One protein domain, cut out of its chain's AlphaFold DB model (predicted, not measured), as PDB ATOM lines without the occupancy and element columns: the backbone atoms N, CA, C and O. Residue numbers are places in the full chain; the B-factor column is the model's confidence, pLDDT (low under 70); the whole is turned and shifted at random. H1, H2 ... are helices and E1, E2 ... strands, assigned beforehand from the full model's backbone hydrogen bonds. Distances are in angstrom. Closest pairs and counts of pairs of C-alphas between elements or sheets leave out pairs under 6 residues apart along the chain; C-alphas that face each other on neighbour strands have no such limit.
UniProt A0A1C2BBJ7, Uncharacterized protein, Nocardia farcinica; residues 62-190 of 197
ATOM      1  N   THR A  62     -14.238 -60.735 -43.677       83.69
ATOM      2  CA  THR A  62     -13.803 -59.391 -44.064       83.69
ATOM      3  C   THR A  62     -13.064 -58.726 -42.892       83.69
ATOM      4  O   THR A  62     -13.395 -58.996 -41.733       83.69
ATOM      5  N   PRO A  63     -12.076 -57.841 -43.134       87.44
ATOM      6  CA  PRO A  63     -11.292 -57.229 -42.056       87.44
ATOM      7  C   PRO A  63     -12.140 -56.517 -40.990       87.44
ATOM      8  O   PRO A  63     -11.795 -56.531 -39.808       87.44
ATOM      9  N   ILE A  64     -13.299 -55.968 -41.374       90.31
ATOM     10  CA  ILE A  64     -14.195 -55.244 -40.459       90.31
ATOM     11  C   ILE A  64     -14.907 -56.144 -39.433       90.31
ATOM     12  O   ILE A  64     -15.490 -55.649 -38.468       90.31
ATOM     13  N   GLU A  65     -14.871 -57.464 -39.616       89.12
ATOM     14  CA  GLU A  65     -15.419 -58.436 -38.663       89.12
ATOM     15  C   GLU A  65     -14.554 -58.566 -37.402       89.12
ATOM     16  O   GLU A  65     -15.037 -59.013 -36.367       89.12
ATOM     17  N   SER A  66     -13.296 -58.120 -37.461       87.94
ATOM     18  CA  SER A  66     -12.397 -58.101 -36.301       87.94
ATOM     19  C   SER A  66     -12.753 -57.032 -35.261       87.94
ATOM     20  O   SER A  66     -12.288 -57.112 -34.126       87.94
ATOM     21  N   TYR A  67     -13.583 -56.047 -35.621       90.31
ATOM     22  CA  TYR A  67     -14.003 -55.004 -34.691       90.31
ATOM     23  C   TYR A  67     -15.036 -55.508 -33.680       90.31
ATOM     24  O   TYR A  67     -16.066 -56.081 -34.040       90.31
ATOM     25  N   ASP A  68     -14.821 -55.192 -32.409       88.56
ATOM     26  CA  ASP A  68     -15.841 -55.368 -31.378       88.56
ATOM     27  C   ASP A  68     -16.974 -54.341 -31.544       88.56
ATOM     28  O   ASP A  68     -16.763 -53.230 -32.036       88.56
ATOM     29  N   SER A  69     -18.180 -54.692 -31.090       85.19
ATOM     30  CA  SER A  69     -19.304 -53.751 -30.974       85.19
ATOM     31  C   SER A  69     -19.317 -53.102 -29.589       85.19
ATOM     32  O   SER A  69     -19.119 -53.765 -28.567       85.19
ATOM     33  N   VAL A  70     -19.599 -51.802 -29.526       78.00
ATOM     34  CA  VAL A  70     -19.681 -51.064 -28.260       78.00
ATOM     35  C   VAL A  70     -21.069 -51.232 -27.643       78.00
ATOM     36  O   VAL A  70     -21.984 -50.459 -27.908       78.00
ATOM     37  N   GLY A  71     -21.219 -52.227 -26.769       81.00
ATOM     38  CA  GLY A  71     -22.457 -52.432 -26.012       81.00
ATOM     39  C   GLY A  71     -23.670 -52.773 -26.896       81.00
ATOM     40  O   GLY A  71     -23.511 -53.355 -27.969       81.00
ATOM     41  N   PRO A  72     -24.904 -52.485 -26.435       84.75
ATOM     42  CA  PRO A  72     -26.114 -52.695 -27.229       84.75
ATOM     43  C   PRO A  72     -26.138 -51.824 -28.490       84.75
ATOM     44  O   PRO A  72     -25.642 -50.699 -28.475       84.75
ATOM     45  N   VAL A  73     -26.795 -52.307 -29.550       85.38
ATOM     46  CA  VAL A  73     -26.969 -51.543 -30.796       85.38
ATOM     47  C   VAL A  73     -27.663 -50.212 -30.501       85.38
ATOM     48  O   VAL A  73     -28.792 -50.182 -30.005       85.38
ATOM     49  N   ALA A  74     -26.978 -49.114 -30.812       88.81
ATOM     50  CA  ALA A  74     -27.487 -47.767 -30.607       88.81
ATOM     51  C   ALA A  74     -28.701 -47.477 -31.515       88.81
ATOM     52  O   ALA A  74     -28.844 -48.045 -32.607       88.81
ATOM     53  N   ALA A  75     -29.584 -46.572 -31.087       93.62
ATOM     54  CA  ALA A  75     -30.765 -46.196 -31.869       93.62
ATOM     55  C   ALA A  75     -30.370 -45.553 -33.210       93.62
ATOM     56  O   ALA A  75     -30.992 -45.804 -34.242       93.62
ATOM     57  N   GLU A  76     -29.284 -44.786 -33.200       94.69
ATOM     58  CA  GLU A  76     -28.665 -44.145 -34.354       94.69
ATOM     59  C   GLU A  76     -28.171 -45.189 -35.361       94.69
ATOM     60  O   GLU A  76     -28.400 -45.039 -36.559       94.69
ATOM     61  N   CYS A  77     -27.591 -46.297 -34.886       96.69
ATOM     62  CA  CYS A  77     -27.194 -47.408 -35.748       96.69
ATOM     63  C   CYS A  77     -28.399 -48.111 -36.365       96.69
ATOM     64  O   CYS A  77     -28.410 -48.374 -37.564       96.69
ATOM     65  N   THR A  78     -29.451 -48.355 -35.581       95.94
ATOM     66  CA  THR A  78     -30.692 -48.937 -36.116       95.94
ATOM     67  C   THR A  78     -31.267 -48.056 -37.227       95.94
ATOM     68  O   THR A  78     -31.656 -48.558 -38.283       95.94
ATOM     69  N   ARG A  79     -31.271 -46.734 -37.020       96.81
ATOM     70  CA  ARG A  79     -31.714 -45.756 -38.014       96.81
ATOM     71  C   ARG A  79     -30.838 -45.776 -39.268       96.81
ATOM     72  O   ARG A  79     -31.382 -45.905 -40.360       96.81
ATOM     73  N   LEU A  80     -29.514 -45.711 -39.115       98.00
ATOM     74  CA  LEU A  80     -28.559 -45.755 -40.226       98.00
ATOM     75  C   LEU A  80     -28.763 -47.007 -41.089       98.00
ATOM     76  O   LEU A  80     -28.915 -46.902 -42.301       98.00
ATOM     77  N   LEU A  81     -28.805 -48.190 -40.471       97.56
ATOM     78  CA  LEU A  81     -28.942 -49.459 -41.194       97.56
ATOM     79  C   LEU A  81     -30.314 -49.582 -41.874       97.56
ATOM     80  O   LEU A  81     -30.415 -50.113 -42.982       97.56
ATOM     81  N   THR A  82     -31.368 -49.052 -41.248       96.62
ATOM     82  CA  THR A  82     -32.716 -49.025 -41.834       96.62
ATOM     83  C   THR A  82     -32.775 -48.104 -43.052       96.62
ATOM     84  O   THR A  82     -33.280 -48.517 -44.092       96.62
ATOM     85  N   GLU A  83     -32.222 -46.891 -42.954       97.69
ATOM     86  CA  GLU A  83     -32.237 -45.882 -44.025       97.69
ATOM     87  C   GLU A  83     -31.188 -46.127 -45.127       97.69
ATOM     88  O   GLU A  83     -31.255 -45.493 -46.182       97.69
ATOM     89  N   ALA A  84     -30.224 -47.032 -44.911       98.06
ATOM     90  CA  ALA A  84     -29.239 -47.412 -45.924       98.06
ATOM     91  C   ALA A  84     -29.921 -47.901 -47.217       98.06
ATOM     92  O   ALA A  84     -30.981 -48.523 -47.130       98.06
ATOM     93  N   PRO A  85     -29.335 -47.677 -48.408       97.75
ATOM     94  CA  PRO A  85     -29.925 -48.138 -49.663       97.75
ATOM     95  C   PRO A  85     -30.261 -49.632 -49.641       97.75
ATOM     96  O   PRO A  85     -29.466 -50.450 -49.181       97.75
ATOM     97  N   ASP A  86     -31.435 -50.004 -50.155       97.81
ATOM     98  CA  ASP A  86     -31.855 -51.410 -50.176       97.81
ATOM     99  C   ASP A  86     -31.015 -52.258 -51.134       97.81
ATOM    100  O   ASP A  86     -30.871 -53.454 -50.921       97.81
ATOM    101  N   THR A  87     -30.439 -51.660 -52.176       97.06
ATOM    102  CA  THR A  87     -29.586 -52.342 -53.156       97.06
ATOM    103  C   THR A  87     -28.515 -51.396 -53.669       97.06
ATOM    104  O   THR A  87     -28.747 -50.188 -53.753       97.06
ATOM    105  N   PHE A  88     -27.407 -51.963 -54.129       97.06
ATOM    106  CA  PHE A  88     -26.400 -51.271 -54.925       97.06
ATOM    107  C   PHE A  88     -26.204 -51.992 -56.256       97.06
ATOM    108  O   PHE A  88     -26.524 -53.174 -56.385       97.06
ATOM    109  N   GLU A  89     -25.681 -51.295 -57.263       94.94
ATOM    110  CA  GLU A  89     -25.343 -51.935 -58.535       94.94
ATOM    111  C   GLU A  89     -24.339 -53.077 -58.305       94.94
ATOM    112  O   GLU A  89     -23.340 -52.904 -57.613       94.94
ATOM    113  N   GLY A  90     -24.626 -54.260 -58.856       94.19
ATOM    114  CA  GLY A  90     -23.806 -55.459 -58.653       94.19
ATOM    115  C   GLY A  90     -24.092 -56.235 -57.361       94.19
ATOM    116  O   GLY A  90     -23.571 -57.343 -57.213       94.19
ATOM    117  N   PHE A  91     -24.973 -55.741 -56.484       97.12
ATOM    118  CA  PHE A  91     -25.328 -56.399 -55.225       97.12
ATOM    119  C   PHE A  91     -26.836 -56.620 -55.065       97.12
ATOM    120  O   PHE A  91     -27.671 -55.931 -55.651       97.12
ATOM    121  N   GLY A  92     -27.174 -57.638 -54.280       96.69
ATOM    122  CA  GLY A  92     -28.530 -58.017 -53.930       96.69
ATOM    123  C   GLY A  92     -29.158 -57.089 -52.895       96.69
ATOM    124  O   GLY A  92     -28.626 -56.035 -52.538       96.69
ATOM    125  N   THR A  93     -30.332 -57.498 -52.421       97.88
ATOM    126  CA  THR A  93     -31.064 -56.780 -51.379       97.88
ATOM    127  C   THR A  93     -30.308 -56.816 -50.057       97.88
ATOM    128  O   THR A  93     -29.793 -57.854 -49.657       97.88
ATOM    129  N   LYS A  94     -30.283 -55.669 -49.380       97.81
ATOM    130  CA  LYS A  94     -29.743 -55.468 -48.043       97.81
ATOM    131  C   LYS A  94     -30.373 -56.430 -47.039       97.81
ATOM    132  O   LYS A  94     -31.593 -56.465 -46.875       97.81
ATOM    133  N   GLU A  95     -29.528 -57.105 -46.281       97.81
ATOM    134  CA  GLU A  95     -29.892 -57.944 -45.147       97.81
ATOM    135  C   GLU A  95     -29.357 -57.302 -43.867       97.81
ATOM    136  O   GLU A  95     -28.178 -56.971 -43.780       97.81
ATOM    137  N   VAL A  96     -30.218 -57.092 -42.869       96.56
ATOM    138  CA  VAL A  96     -29.836 -56.437 -41.607       96.56
ATOM    139  C   VAL A  96     -29.869 -57.449 -40.469       96.56
ATOM    140  O   VAL A  96     -30.874 -58.130 -40.263       96.56
ATOM    141  N   SER A  97     -28.782 -57.521 -39.700       93.44
ATOM    142  CA  SER A  97     -28.657 -58.383 -38.523       93.44
ATOM    143  C   SER A  97     -27.854 -57.681 -37.433       93.44
ATOM    144  O   SER A  97     -26.650 -57.465 -37.568       93.44
ATOM    145  N   GLY A  98     -28.523 -57.314 -36.337       92.81
ATOM    146  CA  GLY A  98     -27.896 -56.610 -35.219       92.81
ATOM    147  C   GLY A  98     -27.334 -55.248 -35.630       92.81
ATOM    148  O   GLY A  98     -28.082 -54.359 -36.028       92.81
ATOM    149  N   ASP A  99     -26.019 -55.091 -35.505       94.62
ATOM    150  CA  ASP A  99     -25.257 -53.886 -35.847       94.62
ATOM    151  C   ASP A  99     -24.755 -53.866 -37.304       94.62
ATOM    152  O   ASP A  99     -24.009 -52.961 -37.683       94.62
ATOM    153  N   ARG A 100     -25.155 -54.856 -38.113       95.50
ATOM    154  CA  ARG A 100     -24.648 -55.103 -39.464       95.50
ATOM    155  C   ARG A 100     -25.738 -54.973 -40.526       95.50
ATOM    156  O   ARG A 100     -26.861 -55.436 -40.329       95.50
ATOM    157  N   ALA A 101     -25.366 -54.420 -41.676       97.44
ATOM    158  CA  ALA A 101     -26.060 -54.586 -42.948       97.44
ATOM    159  C   ALA A 101     -25.119 -55.232 -43.974       97.44
ATOM    160  O   ALA A 101     -23.962 -54.827 -44.089       97.44
ATOM    161  N   THR A 102     -25.620 -56.205 -44.724       97.50
ATOM    162  CA  THR A 102     -24.874 -56.928 -45.758       97.50
ATOM    163  C   THR A 102     -25.641 -56.864 -47.073       97.50
ATOM    164  O   THR A 102     -26.855 -57.045 -47.097       97.50
ATOM    165  N   TRP A 103     -24.938 -56.597 -48.168       97.75
ATOM    166  CA  TRP A 103     -25.466 -56.670 -49.524       97.75
ATOM    167  C   TRP A 103     -24.758 -57.822 -50.241       97.75
ATOM    168  O   TRP A 103     -23.567 -57.689 -50.552       97.75
ATOM    169  N   PRO A 104     -25.459 -58.941 -50.502       95.81
ATOM    170  CA  PRO A 104     -24.858 -60.102 -51.142       95.81
ATOM    171  C   PRO A 104     -24.365 -59.789 -52.555       95.81
ATOM    172  O   PRO A 104     -25.061 -59.106 -53.309       95.81
ATOM    173  N   SER A 105     -23.203 -60.294 -52.961       94.31
ATOM    174  CA  SER A 105     -22.744 -60.139 -54.348       94.31
ATOM    175  C   SER A 105     -23.688 -60.864 -55.319       94.31
ATOM    176  O   SER A 105     -24.039 -62.028 -55.127       94.31
ATOM    177  N   THR A 106     -24.089 -60.200 -56.411       93.69
ATOM    178  CA  THR A 106     -24.879 -60.855 -57.480       93.69
ATOM    179  C   THR A 106     -24.022 -61.633 -58.483       93.69
ATOM    180  O   THR A 106     -24.550 -62.372 -59.316       93.69
ATOM    181  N   GLY A 107     -22.699 -61.467 -58.418       88.38
ATOM    182  CA  GLY A 107     -21.723 -62.131 -59.275       88.38
ATOM    183  C   GLY A 107     -20.604 -62.794 -58.468       88.38
ATOM    184  O   GLY A 107     -20.690 -62.886 -57.243       88.38
ATOM    185  N   PRO A 108     -19.532 -63.262 -59.128       82.50
ATOM    186  CA  PRO A 108     -18.347 -63.718 -58.413       82.50
ATOM    187  C   PRO A 108     -17.730 -62.546 -57.637       82.50
ATOM    188  O   PRO A 108     -17.437 -61.508 -58.228       82.50
ATOM    189  N   GLY A 109     -17.532 -62.717 -56.333       83.06
ATOM    190  CA  GLY A 109     -16.961 -61.694 -55.461       83.06
ATOM    191  C   GLY A 109     -17.446 -61.838 -54.023       83.06
ATOM    192  O   GLY A 109     -18.290 -62.687 -53.740       83.06
ATOM    193  N   ASP A 110     -16.892 -61.002 -53.151       90.06
ATOM    194  CA  ASP A 110     -17.281 -60.926 -51.744       90.06
ATOM    195  C   ASP A 110     -18.510 -60.029 -51.568       90.06
ATOM    196  O   ASP A 110     -18.761 -59.116 -52.361       90.06
ATOM    197  N   ASP A 111     -19.252 -60.263 -50.492       94.56
ATOM    198  CA  ASP A 111     -20.374 -59.418 -50.105       94.56
ATOM    199  C   ASP A 111     -19.886 -58.058 -49.608       94.56
ATOM    200  O   ASP A 111     -18.834 -57.934 -48.977       94.56
ATOM    201  N   MET A 112     -20.683 -57.021 -49.838       96.44
ATOM    202  CA  MET A 112     -20.431 -55.714 -49.245       96.44
ATOM    203  C   MET A 112     -21.069 -55.657 -47.861       96.44
ATOM    204  O   MET A 112     -22.225 -56.038 -47.693       96.44
ATOM    205  N   THR A 113     -20.337 -55.163 -46.865       97.00
ATOM    206  CA  THR A 113     -20.807 -55.173 -45.472       97.00
ATOM    207  C   THR A 113     -20.581 -53.823 -44.803       97.00
ATOM    208  O   THR A 113     -19.555 -53.178 -45.004       97.00
ATOM    209  N   LEU A 114     -21.543 -53.403 -43.986       98.00
ATOM    210  CA  LEU A 114     -21.518 -52.202 -43.162       98.00
ATOM    211  C   LEU A 114     -21.801 -52.597 -41.712       98.00
ATOM    212  O   LEU A 114     -22.772 -53.303 -41.447       98.00
ATOM    213  N   ARG A 115     -20.997 -52.114 -40.768       97.50
ATOM    214  CA  ARG A 115     -21.203 -52.284 -39.326       97.50
ATOM    215  C   ARG A 115     -21.221 -50.935 -38.631       97.50
ATOM    216  O   ARG A 115     -20.359 -50.102 -38.888       97.50
ATOM    217  N   CYS A 116     -22.178 -50.714 -37.738       97.50
ATOM    218  CA  CYS A 116     -22.304 -49.469 -36.981       97.50
ATOM    219  C   CYS A 116     -22.111 -49.707 -35.485       97.50
ATOM    220  O   CYS A 116     -22.622 -50.671 -34.934       97.50
ATOM    221  N   GLY A 117     -21.418 -48.803 -34.800       96.31
ATOM    222  CA  GLY A 117     -21.108 -48.965 -33.380       96.31
ATOM    223  C   GLY A 117     -19.899 -49.855 -33.127       96.31
ATOM    224  O   GLY A 117     -19.802 -50.458 -32.059       96.31
ATOM    225  N   VAL A 118     -18.978 -49.926 -34.092       96.25
ATOM    226  CA  VAL A 118     -17.690 -50.599 -33.902       96.25
ATOM    227  C   VAL A 118     -16.811 -49.838 -32.906       96.25
ATOM    228  O   VAL A 118     -17.002 -48.640 -32.661       96.25
ATOM    229  N   THR A 119     -15.832 -50.516 -32.318       94.94
ATOM    230  CA  THR A 119     -14.794 -49.864 -31.518       94.94
ATOM    231  C   THR A 119     -13.921 -48.938 -32.366       94.94
ATOM    232  O   THR A 119     -13.801 -49.074 -33.584       94.94
ATOM    233  N   ARG A 120     -13.298 -47.957 -31.703       95.38
ATOM    234  CA  ARG A 120     -12.323 -47.060 -32.327       95.38
ATOM    235  C   ARG A 120     -11.158 -47.883 -32.915       95.38
ATOM    236  O   ARG A 120     -10.575 -48.665 -32.163       95.38
ATOM    237  N   PRO A 121     -10.745 -47.660 -34.177       94.56
ATOM    238  CA  PRO A 121      -9.551 -48.296 -34.734       94.56
ATOM    239  C   PRO A 121      -8.303 -47.950 -33.921       94.56
ATOM    240  O   PRO A 121      -8.018 -46.771 -33.696       94.56
ATOM    241  N   ALA A 122      -7.559 -48.961 -33.473       93.31
ATOM    242  CA  ALA A 122      -6.390 -48.757 -32.618       93.31
ATOM    243  C   ALA A 122      -5.253 -48.039 -33.365       93.31
ATOM    244  O   ALA A 122      -4.512 -47.259 -32.771       93.31
ATOM    245  N   GLU A 123      -5.168 -48.247 -34.678       93.06
ATOM    246  CA  GLU A 123      -4.142 -47.719 -35.577       93.06
ATOM    247  C   GLU A 123      -4.406 -46.265 -35.997       93.06
ATOM    248  O   GLU A 123      -3.550 -45.625 -36.616       93.06
ATOM    249  N   LEU A 124      -5.586 -45.719 -35.678       96.19
ATOM    250  CA  LEU A 124      -5.915 -44.331 -35.977       96.19
ATOM    251  C   LEU A 124      -4.999 -43.395 -35.175       96.19
ATOM    252  O   LEU A 124      -4.980 -43.416 -33.944       96.19
ATOM    253  N   SER A 125      -4.270 -42.534 -35.880       96.12
ATOM    254  CA  SER A 125      -3.265 -41.624 -35.327       96.12
ATOM    255  C   SER A 125      -3.310 -40.261 -36.034       96.12
ATOM    256  O   SER A 125      -3.879 -40.159 -37.123       96.12
ATOM    257  N   PRO A 126      -2.668 -39.210 -35.490       94.94
ATOM    258  CA  PRO A 126      -2.622 -37.895 -36.139       94.94
ATOM    259  C   PRO A 126      -1.944 -37.887 -37.517       94.94
ATOM    260  O   PRO A 126      -2.093 -36.931 -38.272       94.94
ATOM    261  N   THR A 127      -1.173 -38.930 -37.837       93.19
ATOM    262  CA  THR A 127      -0.499 -39.112 -39.133       93.19
ATOM    263  C   THR A 127      -1.243 -40.062 -40.067       93.19
ATOM    264  O   THR A 127      -0.745 -40.359 -41.152       93.19
ATOM    265  N   SER A 128      -2.402 -40.581 -39.653       94.50
ATOM    266  CA  SER A 128      -3.216 -41.453 -40.493       94.50
ATOM    267  C   SER A 128      -3.719 -40.692 -41.715       94.50
ATOM    268  O   SER A 128      -4.190 -39.560 -41.616       94.50
ATOM    269  N   ASN A 129      -3.643 -41.337 -42.876       90.00
ATOM    270  CA  ASN A 129      -4.266 -40.811 -44.081       90.00
ATOM    271  C   ASN A 129      -5.771 -41.057 -43.996       90.00
ATOM    272  O   ASN A 129      -6.211 -42.205 -43.917       90.00
ATOM    273  N   LEU A 130      -6.539 -39.971 -44.001       96.62
ATOM    274  CA  LEU A 130      -7.994 -40.010 -44.040       96.62
ATOM    275  C   LEU A 130      -8.470 -39.614 -45.433       96.62
ATOM    276  O   LEU A 130      -7.965 -38.659 -46.024       96.62
ATOM    277  N   GLN A 131      -9.456 -40.340 -45.939       97.00
ATOM    278  CA  GLN A 131     -10.161 -39.999 -47.159       97.00
ATOM    279  C   GLN A 131     -11.444 -39.258 -46.796       97.00
ATOM    280  O   GLN A 131     -12.332 -39.811 -46.152       97.00
ATOM    281  N   GLU A 132     -11.545 -38.005 -47.220       97.19
ATOM    282  CA  GLU A 132     -12.767 -37.223 -47.076       97.19
ATOM    283  C   GLU A 132     -13.671 -37.450 -48.291       97.19
ATOM    284  O   GLU A 132     -13.244 -37.293 -49.438       97.19
ATOM    285  N   ILE A 133     -14.909 -37.877 -48.046       97.75
ATOM    286  CA  ILE A 133     -15.876 -38.221 -49.092       97.75
ATOM    287  C   ILE A 133     -17.121 -37.364 -48.921       97.75
ATOM    288  O   ILE A 133     -17.795 -37.413 -47.892       97.75
ATOM    289  N   HIS A 134     -17.452 -36.599 -49.960       94.81
ATOM    290  CA  HIS A 134     -18.606 -35.708 -49.973       94.81
ATOM    291  C   HIS A 134     -19.721 -36.288 -50.839       94.81
ATOM    292  O   HIS A 134     -19.539 -36.521 -52.035       94.81
ATOM    293  N   ALA A 135     -20.903 -36.451 -50.249       93.44
ATOM    294  CA  ALA A 135     -22.132 -36.645 -51.003       93.44
ATOM    295  C   ALA A 135     -22.748 -35.288 -51.377       93.44
ATOM    296  O   ALA A 135     -22.508 -34.268 -50.724       93.44
ATOM    297  N   ALA A 136     -23.570 -35.261 -52.426       88.88
ATOM    298  CA  ALA A 136     -24.208 -34.030 -52.883       88.88
ATOM    299  C   ALA A 136     -25.035 -33.370 -51.762       88.88
ATOM    300  O   ALA A 136     -25.949 -33.973 -51.200       88.88
ATOM    301  N   GLY A 137     -24.715 -32.109 -51.454       89.31
ATOM    302  CA  GLY A 137     -25.410 -31.325 -50.430       89.31
ATOM    303  C   GLY A 137     -25.076 -31.707 -48.985       89.31
ATOM    304  O   GLY A 137     -25.850 -31.356 -48.099       89.31
ATOM    305  N   GLN A 138     -23.979 -32.431 -48.748       93.94
ATOM    306  CA  GLN A 138     -23.491 -32.836 -47.426       93.94
ATOM    307  C   GLN A 138     -22.111 -32.219 -47.136       93.94
ATOM    308  O   GLN A 138     -21.394 -31.831 -48.060       93.94
ATOM    309  N   ALA A 139     -21.758 -32.095 -45.857       90.62
ATOM    310  CA  ALA A 139     -20.471 -31.579 -45.401       90.62
ATOM    311  C   ALA A 139     -19.330 -32.579 -45.657       90.62
ATOM    312  O   ALA A 139     -18.235 -32.146 -45.994       90.62
ATOM    313  N   GLY A 140     -19.604 -33.888 -45.611       94.31
ATOM    314  CA  GLY A 140     -18.668 -34.961 -45.988       94.31
ATOM    315  C   GLY A 140     -18.161 -35.787 -44.808       94.31
ATOM    316  O   GLY A 140     -18.219 -35.352 -43.669       94.31
ATOM    317  N   VAL A 141     -17.677 -36.996 -45.062       98.38
ATOM    318  CA  VAL A 141     -17.291 -37.955 -44.014       98.38
ATOM    319  C   VAL A 141     -15.818 -38.302 -44.143       98.38
ATOM    320  O   VAL A 141     -15.337 -38.542 -45.252       98.38
ATOM    321  N   GLN A 142     -15.106 -38.347 -43.016       98.25
ATOM    322  CA  GLN A 142     -13.702 -38.744 -42.974       98.25
ATOM    323  C   GLN A 142     -13.568 -40.241 -42.688       98.25
ATOM    324  O   GLN A 142     -13.842 -40.722 -41.585       98.25
ATOM    325  N   TRP A 143     -13.087 -40.972 -43.689       98.31
ATOM    326  CA  TRP A 143     -12.845 -42.406 -43.634       98.31
ATOM    327  C   TRP A 143     -11.367 -42.707 -43.418       98.31
ATOM    328  O   TRP A 143     -10.504 -42.252 -44.166       98.31
ATOM    329  N   PHE A 144     -11.071 -43.518 -42.412       97.75
ATOM    330  CA  PHE A 144      -9.769 -44.137 -42.223       97.75
ATOM    331  C   PHE A 144      -9.733 -45.475 -42.961       97.75
ATOM    332  O   PHE A 144     -10.594 -46.319 -42.731       97.75
ATOM    333  N   ILE A 145      -8.746 -45.669 -43.837       95.88
ATOM    334  CA  ILE A 145      -8.506 -46.956 -44.497       95.88
ATOM    335  C   ILE A 145      -7.711 -47.833 -43.532       95.88
ATOM    336  O   ILE A 145      -6.573 -47.497 -43.203       95.88
ATOM    337  N   THR A 146      -8.302 -48.940 -43.088       94.12
ATOM    338  CA  THR A 146      -7.669 -49.844 -42.116       94.12
ATOM    339  C   THR A 146      -6.906 -50.946 -42.832       94.12
ATOM    340  O   THR A 146      -5.751 -51.214 -42.512       94.12
ATOM    341  N   ASP A 147      -7.517 -51.517 -43.871       93.19
ATOM    342  CA  ASP A 147      -6.990 -52.674 -44.582       93.19
ATOM    343  C   ASP A 147      -7.296 -52.582 -46.072       93.19
ATOM    344  O   ASP A 147      -8.358 -52.128 -46.495       93.19
ATOM    345  N   THR A 148      -6.363 -53.066 -46.882       93.19
ATOM    346  CA  THR A 148      -6.561 -53.293 -48.316       93.19
ATOM    347  C   THR A 148      -6.164 -54.725 -48.608       93.19
ATOM    348  O   THR A 148      -5.025 -55.111 -48.356       93.19
ATOM    349  N   VAL A 149      -7.105 -55.514 -49.118       91.75
ATOM    350  CA  VAL A 149      -6.846 -56.898 -49.513       91.75
ATOM    351  C   VAL A 149      -6.783 -56.929 -51.030       91.75
ATOM    352  O   VAL A 149      -7.802 -56.759 -51.707       91.75
ATOM    353  N   ASP A 150      -5.575 -57.117 -51.560       90.00
ATOM    354  CA  ASP A 150      -5.305 -57.074 -52.995       90.00
ATOM    355  C   ASP A 150      -6.246 -57.998 -53.777       90.00
ATOM    356  O   ASP A 150      -6.411 -59.179 -53.471       90.00
ATOM    357  N   GLY A 151      -6.895 -57.430 -54.795       88.94
ATOM    358  CA  GLY A 151      -7.859 -58.140 -55.637       88.94
ATOM    359  C   GLY A 151      -9.199 -58.474 -54.970       88.94
ATOM    360  O   GLY A 151     -10.054 -59.028 -55.653       88.94
ATOM    361  N   SER A 152      -9.406 -58.132 -53.692       91.56
ATOM    362  CA  SER A 152     -10.643 -58.442 -52.956       91.56
ATOM    363  C   SER A 152     -11.420 -57.176 -52.603       91.56
ATOM    364  O   SER A 152     -12.524 -56.985 -53.109       91.56
ATOM    365  N   GLY A 153     -10.832 -56.246 -51.844       94.31
ATOM    366  CA  GLY A 153     -11.528 -55.026 -51.425       94.31
ATOM    367  C   GLY A 153     -10.749 -54.157 -50.442       94.31
ATOM    368  O   GLY A 153      -9.568 -54.393 -50.169       94.31
ATOM    369  N   GLN A 154     -11.424 -53.139 -49.913       95.88
ATOM    370  CA  GLN A 154     -10.870 -52.196 -48.944       95.88
ATOM    371  C   GLN A 154     -11.809 -52.038 -47.742       95.88
ATOM    372  O   GLN A 154     -13.032 -51.975 -47.892       95.88
ATOM    373  N   ALA A 155     -11.223 -51.998 -46.546       96.44
ATOM    374  CA  ALA A 155     -11.915 -51.756 -45.291       96.44
ATOM    375  C   ALA A 155     -11.727 -50.300 -44.862       96.44
ATOM    376  O   ALA A 155     -10.611 -49.772 -44.852       96.44
ATOM    377  N   TYR A 156     -12.833 -49.668 -44.489       97.62
ATOM    378  CA  TYR A 156     -12.873 -48.286 -44.044       97.62
ATOM    379  C   TYR A 156     -13.566 -48.184 -42.695       97.62
ATOM    380  O   TYR A 156     -14.518 -48.913 -42.428       97.62
ATOM    381  N   VAL A 157     -13.156 -47.213 -41.885       98.06
ATOM    382  CA  VAL A 157     -13.890 -46.796 -40.690       98.06
ATOM    383  C   VAL A 157     -14.119 -45.292 -40.731       98.06
ATOM    384  O   VAL A 157     -13.179 -44.516 -40.875       98.06
ATOM    385  N   CYS A 158     -15.372 -44.867 -40.615       98.19
ATOM    386  CA  CYS A 158     -15.755 -43.469 -40.463       98.19
ATOM    387  C   CYS A 158     -15.367 -43.008 -39.058       98.19
ATOM    388  O   CYS A 158     -15.878 -43.551 -38.078       98.19
ATOM    389  N   VAL A 159     -14.486 -42.009 -38.956       97.94
ATOM    390  CA  VAL A 159     -13.831 -41.613 -37.693       97.94
ATOM    391  C   VAL A 159     -14.245 -40.239 -37.165       97.94
ATOM    392  O   VAL A 159     -13.931 -39.904 -36.020       97.94
ATOM    393  N   ASP A 160     -14.999 -39.467 -37.944       97.75
ATOM    394  CA  ASP A 160     -15.487 -38.126 -37.599       97.75
ATOM    395  C   ASP A 160     -16.974 -38.085 -37.209       97.75
ATOM    396  O   ASP A 160     -17.479 -37.023 -36.865       97.75
ATOM    397  N   HIS A 161     -17.673 -39.221 -37.202       97.94
ATOM    398  CA  HIS A 161     -19.047 -39.340 -36.697       97.94
ATOM    399  C   HIS A 161     -19.149 -40.406 -35.607       97.94
ATOM    400  O   HIS A 161     -18.277 -41.277 -35.490       97.94
ATOM    401  N   ARG A 162     -20.184 -40.316 -34.765       96.50
ATOM    402  CA  ARG A 162     -20.471 -41.304 -33.722       96.50
ATOM    403  C   ARG A 162     -21.899 -41.855 -33.833       96.50
ATOM    404  O   ARG A 162     -22.822 -41.081 -34.088       96.50
ATOM    405  N   PRO A 163     -22.088 -43.164 -33.573       96.62
ATOM    406  CA  PRO A 163     -21.057 -44.189 -33.317       96.62
ATOM    407  C   PRO A 163     -20.130 -44.443 -34.525       96.62
ATOM    408  O   PRO A 163     -20.466 -44.053 -35.638       96.62
ATOM    409  N   TYR A 164     -18.955 -45.055 -34.321       97.38
ATOM    410  CA  TYR A 164     -18.052 -45.380 -35.439       97.38
ATOM    411  C   TYR A 164     -18.711 -46.381 -36.391       97.38
ATOM    412  O   TYR A 164     -19.400 -47.303 -35.947       97.38
ATOM    413  N   VAL A 165     -18.479 -46.225 -37.693       98.12
ATOM    414  CA  VAL A 165     -19.061 -47.085 -38.731       98.12
ATOM    415  C   VAL A 165     -17.943 -47.704 -39.554       98.12
ATOM    416  O   VAL A 165     -17.139 -46.970 -40.119       98.12
ATOM    417  N   ALA A 166     -17.895 -49.031 -39.635       98.12
ATOM    418  CA  ALA A 166     -16.972 -49.766 -40.490       98.12
ATOM    419  C   ALA A 166     -17.672 -50.231 -41.767       98.12
ATOM    420  O   ALA A 166     -18.817 -50.675 -41.723       98.12
ATOM    421  N   MET A 167     -16.987 -50.167 -42.902       97.94
ATOM    422  CA  MET A 167     -17.503 -50.621 -44.188       97.94
ATOM    423  C   MET A 167     -16.437 -51.423 -44.928       97.94
ATOM    424  O   MET A 167     -15.300 -50.978 -45.068       97.94
ATOM    425  N   TRP A 168     -16.817 -52.599 -45.411       97.56
ATOM    426  CA  TRP A 168     -16.033 -53.397 -46.338       97.56
ATOM    427  C   TRP A 168     -16.577 -53.193 -47.740       97.56
ATOM    428  O   TRP A 168     -17.769 -53.400 -47.968       97.56
ATOM    429  N   ILE A 169     -15.702 -52.804 -48.665       96.81
ATOM    430  CA  ILE A 169     -16.062 -52.503 -50.048       96.81
ATOM    431  C   ILE A 169     -15.273 -53.418 -50.981       96.81
ATOM    432  O   ILE A 169     -14.069 -53.214 -51.171       96.81
ATOM    433  N   PRO A 170     -15.939 -54.420 -51.574       95.81
ATOM    434  CA  PRO A 170     -15.358 -55.266 -52.605       95.81
ATOM    435  C   PRO A 170     -14.904 -54.463 -53.834       95.81
ATOM    436  O   PRO A 170     -15.504 -53.452 -54.202       95.81
ATOM    437  N   THR A 171     -13.869 -54.935 -54.529       93.12
ATOM    438  CA  THR A 171     -13.299 -54.261 -55.715       93.12
ATOM    439  C   THR A 171     -14.296 -54.060 -56.861       93.12
ATOM    440  O   THR A 171     -14.155 -53.116 -57.637       93.12
ATOM    441  N   ASN A 172     -15.323 -54.907 -56.967       90.19
ATOM    442  CA  ASN A 172     -16.386 -54.808 -57.971       90.19
ATOM    443  C   ASN A 172     -17.474 -53.774 -57.631       90.19
ATOM    444  O   ASN A 172     -18.334 -53.529 -58.473       90.19
ATOM    445  N   ALA A 173     -17.447 -53.159 -56.444       94.06
ATOM    446  CA  ALA A 173     -18.485 -52.224 -56.007       94.06
ATOM    447  C   ALA A 173     -18.331 -50.799 -56.558       94.06
ATOM    448  O   ALA A 173     -19.297 -50.033 -56.614       94.06
ATOM    449  N   GLY A 174     -17.111 -50.421 -56.952       92.62
ATOM    450  CA  GLY A 174     -16.785 -49.035 -57.280       92.62
ATOM    451  C   GLY A 174     -16.983 -48.080 -56.090       92.62
ATOM    452  O   GLY A 174     -17.019 -48.489 -54.934       92.62
ATOM    453  N   ASN A 175     -17.115 -46.781 -56.378       94.25
ATOM    454  CA  ASN A 175     -17.186 -45.726 -55.351       94.25
ATOM    455  C   ASN A 175     -18.617 -45.279 -54.998       94.25
ATOM    456  O   ASN A 175     -18.798 -44.442 -54.112       94.25
ATOM    457  N   GLY A 176     -19.635 -45.785 -55.699       95.44
ATOM    458  CA  GLY A 176     -21.036 -45.423 -55.454       95.44
ATOM    459  C   GLY A 176     -21.463 -45.705 -54.009       95.44
ATOM    460  O   GLY A 176     -21.867 -44.770 -53.316       95.44
ATOM    461  N   PRO A 177     -21.264 -46.938 -53.503       97.00
ATOM    462  CA  PRO A 177     -21.689 -47.295 -52.154       97.00
ATOM    463  C   PRO A 177     -21.074 -46.435 -51.051       97.00
ATOM    464  O   PRO A 177     -21.804 -45.930 -50.202       97.00
ATOM    465  N   ILE A 178     -19.756 -46.193 -51.075       97.50
ATOM    466  CA  ILE A 178     -19.123 -45.352 -50.045       97.50
ATOM    467  C   ILE A 178     -19.628 -43.910 -50.096       97.50
ATOM    468  O   ILE A 178     -19.774 -43.276 -49.054       97.50
ATOM    469  N   THR A 179     -19.940 -43.394 -51.286       97.75
ATOM    470  CA  THR A 179     -20.468 -42.035 -51.457       97.75
ATOM    471  C   THR A 179     -21.878 -41.924 -50.876       97.75
ATOM    472  O   THR A 179     -22.149 -41.014 -50.091       97.75
ATOM    473  N   ASP A 180     -22.758 -42.875 -51.196       97.50
ATOM    474  CA  ASP A 180     -24.140 -42.887 -50.709       97.50
ATOM    475  C   ASP A 180     -24.208 -43.087 -49.191       97.50
ATOM    476  O   ASP A 180     -24.925 -42.358 -48.496       97.50
ATOM    477  N   ILE A 181     -23.412 -44.020 -48.657       98.25
ATOM    478  CA  ILE A 181     -23.312 -44.258 -47.213       98.25
ATOM    479  C   ILE A 181     -22.704 -43.050 -46.493       98.25
ATOM    480  O   ILE A 181     -23.219 -42.670 -45.445       98.25
ATOM    481  N   SER A 182     -21.693 -42.379 -47.060       98.44
ATOM    482  CA  SER A 182     -21.161 -41.126 -46.493       98.44
ATOM    483  C   SER A 182     -22.248 -40.059 -46.386       98.44
ATOM    484  O   SER A 182     -22.402 -39.417 -45.349       98.44
ATOM    485  N   GLY A 183     -23.055 -39.903 -47.438       97.94
ATOM    486  CA  GLY A 183     -24.169 -38.963 -47.428       97.94
ATOM    487  C   GLY A 183     -25.257 -39.315 -46.421       97.94
ATOM    488  O   GLY A 183     -25.946 -38.422 -45.936       97.94
ATOM    489  N   LEU A 184     -25.435 -40.596 -46.103       97.88
ATOM    490  CA  LEU A 184     -26.364 -41.021 -45.066       97.88
ATOM    491  C   LEU A 184     -25.798 -40.807 -43.659       97.88
ATOM    492  O   LEU A 184     -26.522 -40.307 -42.799       97.88
ATOM    493  N   ILE A 185     -24.524 -41.137 -43.432       98.38
ATOM    494  CA  ILE A 185     -23.826 -40.917 -42.158       98.38
ATOM    495  C   ILE A 185     -23.914 -39.445 -41.756       98.38
ATOM    496  O   ILE A 185     -24.400 -39.153 -40.668       98.38
ATOM    497  N   ASP A 186     -23.564 -38.526 -42.658       97.69
ATOM    498  CA  ASP A 186     -23.542 -37.083 -42.371       97.69
ATOM    499  C   ASP A 186     -24.941 -36.507 -42.048       97.69
ATOM    500  O   ASP A 186     -25.071 -35.493 -41.366       97.69
ATOM    501  N   ARG A 187     -26.021 -37.178 -42.481       95.81
ATOM    502  CA  ARG A 187     -27.411 -36.799 -42.149       95.81
ATOM    503  C   ARG A 187     -27.955 -37.437 -40.876       95.81
ATOM    504  O   ARG A 187     -28.942 -36.938 -40.329       95.81
ATOM    505  N   THR A 188     -27.429 -38.592 -40.480       95.69
ATOM    506  CA  THR A 188     -28.067 -39.455 -39.470       95.69
ATOM    507  C   THR A 188     -27.264 -39.586 -38.190       95.69
ATOM    508  O   THR A 188     -27.870 -39.815 -37.143       95.69
ATOM    509  N   LEU A 189     -25.944 -39.427 -38.263       97.31
ATOM    510  CA  LEU A 189     -25.037 -39.556 -37.134       97.31
ATOM    511  C   LEU A 189     -24.525 -38.191 -36.680       97.31
ATOM    512  O   LEU A 189     -24.448 -37.238 -37.454       97.31
ATOM    513  N   GLU A 190     -24.157 -38.099 -35.406       96.62
ATOM    514  CA  GLU A 190     -23.578 -36.879 -34.856       96.62
ATOM    515  C   GLU A 190     -22.102 -36.784 -35.247       96.62
ATOM    516  O   GLU A 190     -21.322 -37.713 -35.013       96.62
TER     517      GLU A 190
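What this domain is: This is residues 62 to 190 of the 197 residues of an uncharacterized protein of Nocardia farcinica (UniProt A0A1C2BBJ7). A twisted sheet of seven strands has two helices, H2 and H3, packed over one face, while the short H1 is on the opposite face. H2 covers the E1 E2 E3 end of the sheet, and H3 packs towards the other end, where E5 bends and the hairpin of E4 and E5 turns towards H3. The printed part has 129 residues with three named helices and seven named strands, in the order H1 H2 E1 E2 E3 E4 E5 E6 E7 H3. The sheet runs E1 E2 E3 E7 E6 E5 E4, all antiparallel; the class is mixed, helices and strands. The whole is compact, with a radius of gyration of the C-alphas of 13.4 A and spans of 37 by 32 by 31 A.

Where its parts are: H1, residues 63 to 66, begins at C-alpha 63 (-11.292, -57.229, -42.056). H2 is residues 75 to 83, 12.2 A long. E1 is residues 95 to 97, E2 100 to 103, and E3 112 to 118, 16.4 A long. E4 is residues 130 to 133. E5, residues 141 to 149 and 22.3 A long, bends by 59 degrees at residue 146. E6 is residues 153 to 158, 16.5 A, and E7 residues 164 to 170, 20.0 A. H3, residues 176 to 188 and 18.5 A long, ends at C-alpha 188 (-28.067, -39.455, -39.470).

How they stand to each other: E1 E2 E3 and E4 E5 E6 E7 are two meanders, each strand the antiparallel neighbour of the one before. Within hydrogen-bond range are N 95 and O 102 of E1 and E2, 2.8 A; N 101 and O 114 of E2 and E3, 2.8 A; N 115 and O 166 of E3 and E7, 2.8 A; N 156 and O 167 of E6 and E7, 2.9 A; N 144 and O 157 of E5 and E6, 2.8 A; N 131 and O 143 of E4 and E5, 2.8 A. H2 and H3 are on the same face, two layers with the sheet. H2 has a height over the sheet of 8.0 A; its closest C-alphas to E3 are those of Cys 77 and Cys 116, 5.4 A. H3 comes closest to E5 at the C-alphas of Ser 182 and Val 141, 5.6 A. H3 touches H2 with residues 184 to 188 alone, at a steep tilt of 41 degrees, opposite ways; the closest C-alphas are those of Leu 80 and Thr 188, 6.4 A. H1, on the opposite face, has a height of 7.0 A; its closest C-alphas to E7 are those of Ile 64 and Ala 166, 6.1 A. Every O i to N i+4 pair is within hydrogen-bond range in H2, and 8 of 9 in H3; H1 is too short for one.

The domain as a whole: The C-alphas farthest apart, those of Gly 107 and Pro 126, are 38.6 A apart. The printed part has no cut. The links H2 to E1 and E3 to E4, 11 residues each, are long. The mean pLDDT of the printed part is 94.5, and no printed residue is under 70.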